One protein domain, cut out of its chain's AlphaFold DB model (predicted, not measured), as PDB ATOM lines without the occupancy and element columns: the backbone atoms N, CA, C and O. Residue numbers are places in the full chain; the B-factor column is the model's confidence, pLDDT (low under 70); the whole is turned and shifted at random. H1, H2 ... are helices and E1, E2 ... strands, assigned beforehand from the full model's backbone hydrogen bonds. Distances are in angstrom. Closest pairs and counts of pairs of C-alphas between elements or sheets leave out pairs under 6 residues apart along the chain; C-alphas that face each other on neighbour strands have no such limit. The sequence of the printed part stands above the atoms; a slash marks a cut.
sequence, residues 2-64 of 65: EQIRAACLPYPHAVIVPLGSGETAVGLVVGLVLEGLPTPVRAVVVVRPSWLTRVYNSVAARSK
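Overview. This is residues 2 to 64 of the 65 residues of an uncharacterized protein of Pajaroellobacter abortibovis (UniProt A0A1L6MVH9). A small ladder of two parallel strands, E1 and E2, with helix H2 packed on it, makes the middle; the short helix H1 and the helix H3 lie at opposite ends of an elongated whole. The 63 printed residues hold H1, E1, H2, E2, H3 in that order, class mixed. The whole is loose, with a radius of gyration of the C-alphas of 14.6 A and spans of 45 by 25 by 14 A.

Along the chain. E1 is residues 15 to 18, 10.3 A, and E2 residues 41 to 44, 9.9 A. H2 is residues 23 to 34, 16.3 A. H1, residues 2 to 5, 5.1 A, begins at C-alpha 2 (126.820, 144.054, 95.571). H3, residues 51 to 62, 16.7 A, ends at C-alpha 62 (99.036, 123.434, 84.798).

Arrangement. E1 and E2 are parallel at 29 degrees; N 42 and O 15, 2.8 A, are within hydrogen-bond range. E1, H2, E2 form a strand-helix-strand unit, two parallel neighbour strands with a helix between, its crossover right-handed. The closest C-alphas of H2 and E2 are Ala 25 and Ala 43, 6.4 A. H3 is apart from H2. Every O i to N i+4 pair is within range in H2 and H3; H1 is too short for one.

Size, cuts and confidence. The C-alphas of Ala 6 and Trp 51 are farthest apart, 45.0 A. The printed part has no cut; no link is long. Residues 5 to 10 stand free. Residues 48 to 64 have pLDDT under 70.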
ATOM      1  N   GLU A   2     125.770 143.065  95.308       91.12
ATOM      2  CA  GLU A   2     126.820 144.054  95.571       91.12
ATOM      3  C   GLU A   2     126.685 144.784  96.918       91.12
ATOM      4  O   GLU A   2     127.604 144.725  97.723       91.12
ATOM      5  N   GLN A   3     125.518 145.357  97.233       93.44
ATOM      6  CA  GLN A   3     125.304 146.098  98.489       93.44
ATOM      7  C   GLN A   3     125.447 145.245  99.762       93.44
ATOM      8  O   GLN A   3     125.909 145.748 100.784       93.44
ATOM      9  N   ILE A   4     125.068 143.962  99.711       90.69
ATOM     10  CA  ILE A   4     125.226 143.028 100.840       90.69
ATOM     11  C   ILE A   4     126.704 142.652 100.982       90.69
ATOM     12  O   ILE A   4     127.248 142.689 102.080       90.69
ATOM     13  N   ARG A   5     127.376 142.338  99.864       90.31
ATOM     14  CA  ARG A   5     128.812 142.005  99.851       90.31
ATOM     15  C   ARG A   5     129.680 143.187 100.305       90.31
ATOM     16  O   ARG A   5     130.679 142.973 100.977       90.31
ATOM     17  N   ALA A   6     129.271 144.412  99.984       94.94
ATOM     18  CA  ALA A   6     129.909 145.650 100.425       94.94
ATOM     19  C   ALA A   6     129.568 146.047 101.878       94.94
ATOM     20  O   ALA A   6     129.984 147.111 102.326       94.94
ATOM     21  N   ALA A   7     128.798 145.226 102.606       91.69
ATOM     22  CA  ALA A   7     128.315 145.500 103.963       91.69
ATOM     23  C   ALA A   7     127.518 146.815 104.112       91.69
ATOM     24  O   ALA A   7     127.328 147.311 105.221       91.69
ATOM     25  N   CYS A   8     127.001 147.367 103.010       96.12
ATOM     26  CA  CYS A   8     126.122 148.537 103.033       96.12
ATOM     27  C   CYS A   8     124.715 148.185 103.530       96.12
ATOM     28  O   CYS A   8     123.982 149.060 103.984       96.12
ATOM     29  N   LEU A   9     124.328 146.912 103.415       92.44
ATOM     30  CA  LEU A   9     123.056 146.377 103.883       92.44
ATOM     31  C   LEU A   9     123.272 145.034 104.590       92.44
ATOM     32  O   LEU A   9     124.153 144.268 104.189       92.44
ATOM     33  N   PRO A  10     122.455 144.719 105.610       91.94
ATOM     34  CA  PRO A  10     122.503 143.420 106.255       91.94
ATOM     35  C   PRO A  10     122.038 142.315 105.305       91.94
ATOM     36  O   PRO A  10     121.350 142.547 104.306       91.94
ATOM     37  N   TYR A  11     122.377 141.083 105.670       92.31
ATOM     38  CA  TYR A  11     121.865 139.910 104.986       92.31
ATOM     39  C   TYR A  11     120.341 139.794 105.187       92.31
ATOM     40  O   TYR A  11     119.873 139.848 106.329       92.31
ATOM     41  N   PRO A  12     119.540 139.638 104.122       91.88
ATOM     42  CA  PRO A  12     118.091 139.582 104.248       91.88
ATOM     43  C   PRO A  12     117.628 138.263 104.878       91.88
ATOM     44  O   PRO A  12     118.009 137.177 104.452       91.88
ATOM     45  N   HIS A  13     116.728 138.346 105.859       94.25
ATOM     46  CA  HIS A  13     116.069 137.162 106.427       94.25
ATOM     47  C   HIS A  13     115.000 136.572 105.498       94.25
ATOM     48  O   HIS A  13     114.684 135.388 105.590       94.25
ATOM     49  N   ALA A  14     114.412 137.403 104.638       95.69
ATOM     50  CA  ALA A  14     113.473 137.012 103.597       95.69
ATOM     51  C   ALA A  14     113.357 138.135 102.558       95.69
ATOM     52  O   ALA A  14     113.574 139.304 102.877       95.69
ATOM     53  N   VAL A  15     112.937 137.788 101.341       95.62
ATOM     54  CA  VAL A  15     112.504 138.751 100.323       95.62
ATOM     55  C   VAL A  15     111.014 138.571 100.067       95.62
ATOM     56  O   VAL A  15     110.557 137.473  99.744       95.62
ATOM     57  N   ILE A  16     110.248 139.649 100.220       96.06
ATOM     58  CA  ILE A  16     108.812 139.677  99.930       96.06
ATOM     59  C   ILE A  16     108.611 140.311  98.556       96.06
ATOM     60  O   ILE A  16     109.119 141.404  98.309       96.06
ATOM     61  N   VAL A  17     107.868 139.648  97.672       94.12
ATOM     62  CA  VAL A  17     107.597 140.147  96.313       94.12
ATOM     63  C   VAL A  17     106.108 140.052  95.978       94.12
ATOM     64  O   VAL A  17     105.444 139.119  96.433       94.12
ATOM     65  N   PRO A  18     105.544 140.971  95.179       91.25
ATOM     66  CA  PRO A  18     104.185 140.815  94.673       91.25
ATOM     67  C   PRO A  18     104.088 139.610  93.722       91.25
ATOM     68  O   PRO A  18     104.970 139.379  92.894       91.25
ATOM     69  N   LEU A  19     103.002 138.842  93.828       88.44
ATOM     70  CA  LEU A  19     102.730 137.687  92.975       88.44
ATOM     71  C   LEU A  19     101.869 138.093  91.769       88.44
ATOM     72  O   LEU A  19     100.672 138.344  91.914       88.44
ATOM     73  N   GLY A  20     102.501 138.132  90.592       85.25
ATOM     74  CA  GLY A  20     101.853 138.159  89.273       85.25
ATOM     75  C   GLY A  20     101.878 136.771  88.619       85.25
ATOM     76  O   GLY A  20     101.357 135.817  89.187       85.25
ATOM     77  N   SER A  21     102.555 136.638  87.472       84.94
ATOM     78  CA  SER A  21     102.847 135.348  86.803       84.94
ATOM     79  C   SER A  21     103.737 134.407  87.623       84.94
ATOM     80  O   SER A  21     103.775 133.202  87.385       84.94
ATOM     81  N   GLY A  22     104.472 134.953  88.596       86.81
ATOM     82  CA  GLY A  22     105.439 134.223  89.413       86.81
ATOM     83  C   GLY A  22     106.857 134.194  88.837       86.81
ATOM     84  O   GLY A  22     107.772 133.769  89.537       86.81
ATOM     85  N   GLU A  23     107.084 134.699  87.623       93.81
ATOM     86  CA  GLU A  23     108.409 134.708  86.982       93.81
ATOM     87  C   GLU A  23     109.434 135.512  87.781       93.81
ATOM     88  O   GLU A  23     110.553 135.051  87.983       93.81
ATOM     89  N   THR A  24     109.036 136.664  88.328       94.25
ATOM     90  CA  THR A  24     109.896 137.463  89.209       94.25
ATOM     91  C   THR A  24     110.312 136.678  90.449       94.25
ATOM     92  O   THR A  24     111.482 136.694  90.815       94.25
ATOM     93  N   ALA A  25     109.379 135.961  91.084       94.50
ATOM     94  CA  ALA A  25     109.689 135.161  92.265       94.50
ATOM     95  C   ALA A  25     110.657 134.019  91.918       94.50
ATOM     96  O   ALA A  25     111.623 133.801  92.643       94.50
ATOM     97  N   VAL A  26     110.442 133.337  90.788       95.06
ATOM     98  CA  VAL A  26     111.328 132.266  90.304       95.06
ATOM     99  C   VAL A  26     112.720 132.803  89.981       95.06
ATOM    100  O   VAL A  26     113.705 132.263  90.479       95.06
ATOM    101  N   GLY A  27     112.815 133.875  89.193       95.44
ATOM    102  CA  GLY A  27     114.094 134.487  88.833       95.44
ATOM    103  C   GLY A  27     114.866 134.969  90.059       95.44
ATOM    104  O   GLY A  27     116.076 134.772  90.141       95.44
ATOM    105  N   LEU A  28     114.163 135.518  91.054       95.31
ATOM    106  CA  LEU A  28     114.773 135.952  92.305       95.31
ATOM    107  C   LEU A  28     115.298 134.768  93.127       95.31
ATOM    108  O   LEU A  28     116.428 134.832  93.599       95.31
ATOM    109  N   VAL A  29     114.532 133.677  93.258       95.56
ATOM    110  CA  VAL A  29     115.002 132.445  93.922       95.56
ATOM    111  C   VAL A  29     116.254 131.906  93.235       95.56
ATOM    112  O   VAL A  29     117.251 131.648  93.905       95.56
ATOM    113  N   VAL A  30     116.224 131.765  91.907       95.81
ATOM    114  CA  VAL A  30     117.360 131.241  91.135       95.81
ATOM    115  C   VAL A  30     118.584 132.135  91.307       95.81
ATOM    116  O   VAL A  30     119.654 131.637  91.647       95.81
ATOM    117  N   GLY A  31     118.433 133.451  91.140       94.75
ATOM    118  CA  GLY A  31     119.533 134.399  91.299       94.75
ATOM    119  C   GLY A  31     120.122 134.391  92.710       94.75
ATOM    120  O   GLY A  31     121.338 134.381  92.864       94.75
ATOM    121  N   LEU A  32     119.278 134.333  93.744       94.25
ATOM    122  CA  LEU A  32     119.722 134.237  95.136       94.25
ATOM    123  C   LEU A  32     120.525 132.956  95.389       94.25
ATOM    124  O   LEU A  32     121.610 133.024  95.961       94.25
ATOM    125  N   VAL A  33     120.038 131.808  94.916       93.75
ATOM    126  CA  VAL A  33     120.734 130.521  95.066       93.75
ATOM    127  C   VAL A  33     122.078 130.524  94.336       93.75
ATOM    128  O   VAL A  33     123.080 130.127  94.927       93.75
ATOM    129  N   LEU A  34     122.123 131.007  93.090       95.31
ATOM    130  CA  LEU A  34     123.361 131.086  92.303       95.31
ATOM    131  C   LEU A  34     124.407 132.005  92.944       95.31
ATOM    132  O   LEU A  34     125.601 131.744  92.855       95.31
ATOM    133  N   GLU A  35     123.962 133.046  93.640       93.25
ATOM    134  CA  GLU A  35     124.833 133.962  94.375       93.25
ATOM    135  C   GLU A  35     125.269 133.436  95.753       93.25
ATOM    136  O   GLU A  35     126.007 134.119  96.472       93.25
ATOM    137  N   GLY A  36     124.832 132.233  96.138       92.81
ATOM    138  CA  GLY A  36     125.121 131.642  97.443       92.81
ATOM    139  C   GLY A  36     124.324 132.280  98.580       92.81
ATOM    140  O   GLY A  36     124.747 132.223  99.734       92.81
ATOM    141  N   LEU A  37     123.177 132.897  98.271       91.19
ATOM    142  CA  LEU A  37     122.257 133.430  99.262       91.19
ATOM    143  C   LEU A  37     121.017 132.545  99.448       91.19
ATOM    144  O   LEU A  37     120.032 132.737  98.737       91.19
ATOM    145  N   PRO A  38     120.977 131.632 100.439       85.88
ATOM    146  CA  PRO A  38     119.780 130.846 100.757       85.88
ATOM    147  C   PRO A  38     118.680 131.677 101.456       85.88
ATOM    148  O   PRO A  38     118.137 131.286 102.486       85.88
ATOM    149  N   THR A  39     118.347 132.851 100.917       93.69
ATOM    150  CA  THR A  39     117.302 133.729 101.451       93.69
ATOM    151  C   THR A  39     115.916 133.256 100.995       93.69
ATOM    152  O   THR A  39     115.676 133.156  99.790       93.69
ATOM    153  N   PRO A  40     114.962 133.018 101.913       95.31
ATOM    154  CA  PRO A  40     113.587 132.678 101.562       95.31
ATOM    155  C   PRO A  40     112.897 133.775 100.744       95.31
ATOM    156  O   PRO A  40     112.923 134.949 101.119       95.31
ATOM    157  N   VAL A  41     112.191 133.386  99.684       96.56
ATOM    158  CA  VAL A  41     111.379 134.297  98.862       96.56
ATOM    159  C   VAL A  41     109.903 134.006  99.098       96.56
ATOM    160  O   VAL A  41     109.453 132.875  98.919       96.56
ATOM    161  N   ARG A  42     109.136 135.020  99.503       96.12
ATOM    162  CA  ARG A  42     107.690 134.912  99.727       96.12
ATOM    163  C   ARG A  42     106.956 135.790  98.725       96.12
ATOM    164  O   ARG A  42     107.091 137.012  98.752       96.12
ATOM    165  N   ALA A  43     106.170 135.166  97.855       93.00
ATOM    166  CA  ALA A  43     105.339 135.878  96.895       93.00
ATOM    167  C   ALA A  43     103.941 136.140  97.480       93.00
ATOM    168  O   ALA A  43     103.322 135.236  98.042       93.00
ATOM    169  N   VAL A  44     103.449 137.372  97.360       91.62
ATOM    170  CA  VAL A  44     102.203 137.834  97.990       91.62
ATOM    171  C   VAL A  44     101.232 138.340  96.932       91.62
ATOM    172  O   VAL A  44     101.557 139.236  96.158       91.62
ATOM    173  N   VAL A  45     100.014 137.798  96.908       88.06
ATOM    174  CA  VAL A  45      98.937 138.309  96.046       88.06
ATOM    175  C   VAL A  45      98.416 139.625  96.625       88.06
ATOM    176  O   VAL A  45      97.956 139.657  97.763       88.06
ATOM    177  N   VAL A  46      98.490 140.707  95.845       79.25
ATOM    178  CA  VAL A  46      98.190 142.077  96.316       79.25
ATOM    179  C   VAL A  46      96.727 142.492  96.075       79.25
ATOM    180  O   VAL A  46      96.223 143.396  96.735       79.25
ATOM    181  N   VAL A  47      96.004 141.820  95.174       72.12
ATOM    182  CA  VAL A  47      94.598 142.138  94.846       72.12
ATOM    183  C   VAL A  47      93.620 141.143  95.469       72.12
ATOM    184  O   VAL A  47      93.952 139.968  95.646       72.12
ATOM    185  N   ARG A  48      92.381 141.584  95.757       60.62
ATOM    186  CA  ARG A  48      91.288 140.650  96.083       60.62
ATOM    187  C   ARG A  48      91.196 139.626  94.947       60.62
ATOM    188  O   ARG A  48      91.113 140.057  93.796       60.62
ATOM    189  N   PRO A  49      91.208 138.312  95.233       56.62
ATOM    190  CA  PRO A  49      91.163 137.301  94.190       56.62
ATOM    191  C   PRO A  49      89.862 137.465  93.405       56.62
ATOM    192  O   PRO A  49      88.782 137.129  93.887       56.62
ATOM    193  N   SER A  50      89.960 138.021  92.201       60.59
ATOM    194  CA  SER A  50      88.873 137.963  91.238       60.59
ATOM    195  C   SER A  50      88.904 136.584  90.580       60.59
ATOM    196  O   SER A  50      89.913 135.870  90.614       60.59
ATOM    197  N   TRP A  51      87.786 136.182  89.977       61.41
ATOM    198  CA  TRP A  51      87.701 134.910  89.258       61.41
ATOM    199  C   TRP A  51      88.803 134.784  88.186       61.41
ATOM    200  O   TRP A  51      89.365 133.705  88.015       61.41
ATOM    201  N   LEU A  52      89.197 135.903  87.564       59.28
ATOM    202  CA  LEU A  52      90.298 135.984  86.602       59.28
ATOM    203  C   LEU A  52      91.655 135.636  87.224       59.28
ATOM    204  O   LEU A  52      92.415 134.880  86.627       59.28
ATOM    205  N   THR A  53      91.952 136.111  88.439       64.31
ATOM    206  CA  THR A  53      93.210 135.782  89.133       64.31
ATOM    207  C   THR A  53      93.284 134.289  89.462       64.31
ATOM    208  O   THR A  53      94.342 133.674  89.362       64.31
ATOM    209  N   ARG A  54      92.144 133.680  89.817       62.97
ATOM    210  CA  ARG A  54      92.060 132.248  90.136       62.97
ATOM    211  C   ARG A  54      92.260 131.376  88.895       62.97
ATOM    212  O   ARG A  54      93.024 130.417  88.955       62.97
ATOM    213  N   VAL A  55      91.624 131.740  87.778       62.12
ATOM    214  CA  VAL A  55      91.783 131.044  86.491       62.12
ATOM    215  C   VAL A  55      93.217 131.185  85.981       62.12
ATOM    216  O   VAL A  55      93.848 130.172  85.682       62.12
ATOM    217  N   TYR A  56      93.771 132.398  85.975       66.38
ATOM    218  CA  TYR A  56      95.149 132.643  85.549       66.38
ATOM    219  C   TYR A  56      96.159 131.811  86.354       66.38
ATOM    220  O   TYR A  56      96.959 131.085  85.769       66.38
ATOM    221  N   ASN A  57      96.048 131.807  87.689       64.06
ATOM    222  CA  ASN A  57      96.925 131.000  88.542       64.06
ATOM    223  C   ASN A  57      96.748 129.489  88.310       64.06
ATOM    224  O   ASN A  57      97.720 128.742  88.380       64.06
ATOM    225  N   SER A  58      95.532 129.022  88.008       62.28
ATOM    226  CA  SER A  58      95.275 127.600  87.738       62.28
ATOM    227  C   SER A  58      95.801 127.124  86.379       62.28
ATOM    228  O   SER A  58      96.256 125.987  86.266       62.28
ATOM    229  N   VAL A  59      95.803 127.993  85.362       60.75
ATOM    230  CA  VAL A  59      96.406 127.711  84.050       60.75
ATOM    231  C   VAL A  59      97.932 127.768  84.142       60.75
ATOM    232  O   VAL A  59      98.605 126.856  83.667       60.75
ATOM    233  N   ALA A  60      98.482 128.771  84.834       60.56
ATOM    234  CA  ALA A  60      99.921 128.886  85.070       60.56
ATOM    235  C   ALA A  60     100.485 127.696  85.872       60.56
ATOM    236  O   ALA A  60     101.588 127.231  85.592       60.56
ATOM    237  N   ALA A  61      99.716 127.150  86.821       59.66
ATOM    238  CA  ALA A  61     100.094 125.949  87.566       59.66
ATOM    239  C   ALA A  61     100.038 124.659  86.722       59.66
ATOM    240  O   ALA A  61     100.783 123.723  86.997       59.66
ATOM    241  N   ARG A  62      99.185 124.601  85.689       54.44
ATOM    242  CA  ARG A  62      99.036 123.434  84.798       54.44
ATOM    243  C   ARG A  62     100.069 123.362  83.678       54.44
ATOM    244  O   ARG A  62     100.342 122.270  83.212       54.44
ATOM    245  N   SER A  63     100.659 124.483  83.266       49.88
ATOM    246  CA  SER A  63     101.672 124.509  82.195       49.88
ATOM    247  C   SER A  63     103.034 123.910  82.599       49.88
ATOM    248  O   SER A  63     103.938 123.858  81.768       49.88
ATOM    249  N   LYS A  64     103.211 123.515  83.865       50.25
ATOM    250  CA  LYS A  64     104.447 122.922  84.406       50.25
ATOM    251  C   LYS A  64     104.350 121.411  84.679       50.25
ATOM    252  O   LYS A  64     105.269 120.872  85.289       50.25
TER     253      LYS A  64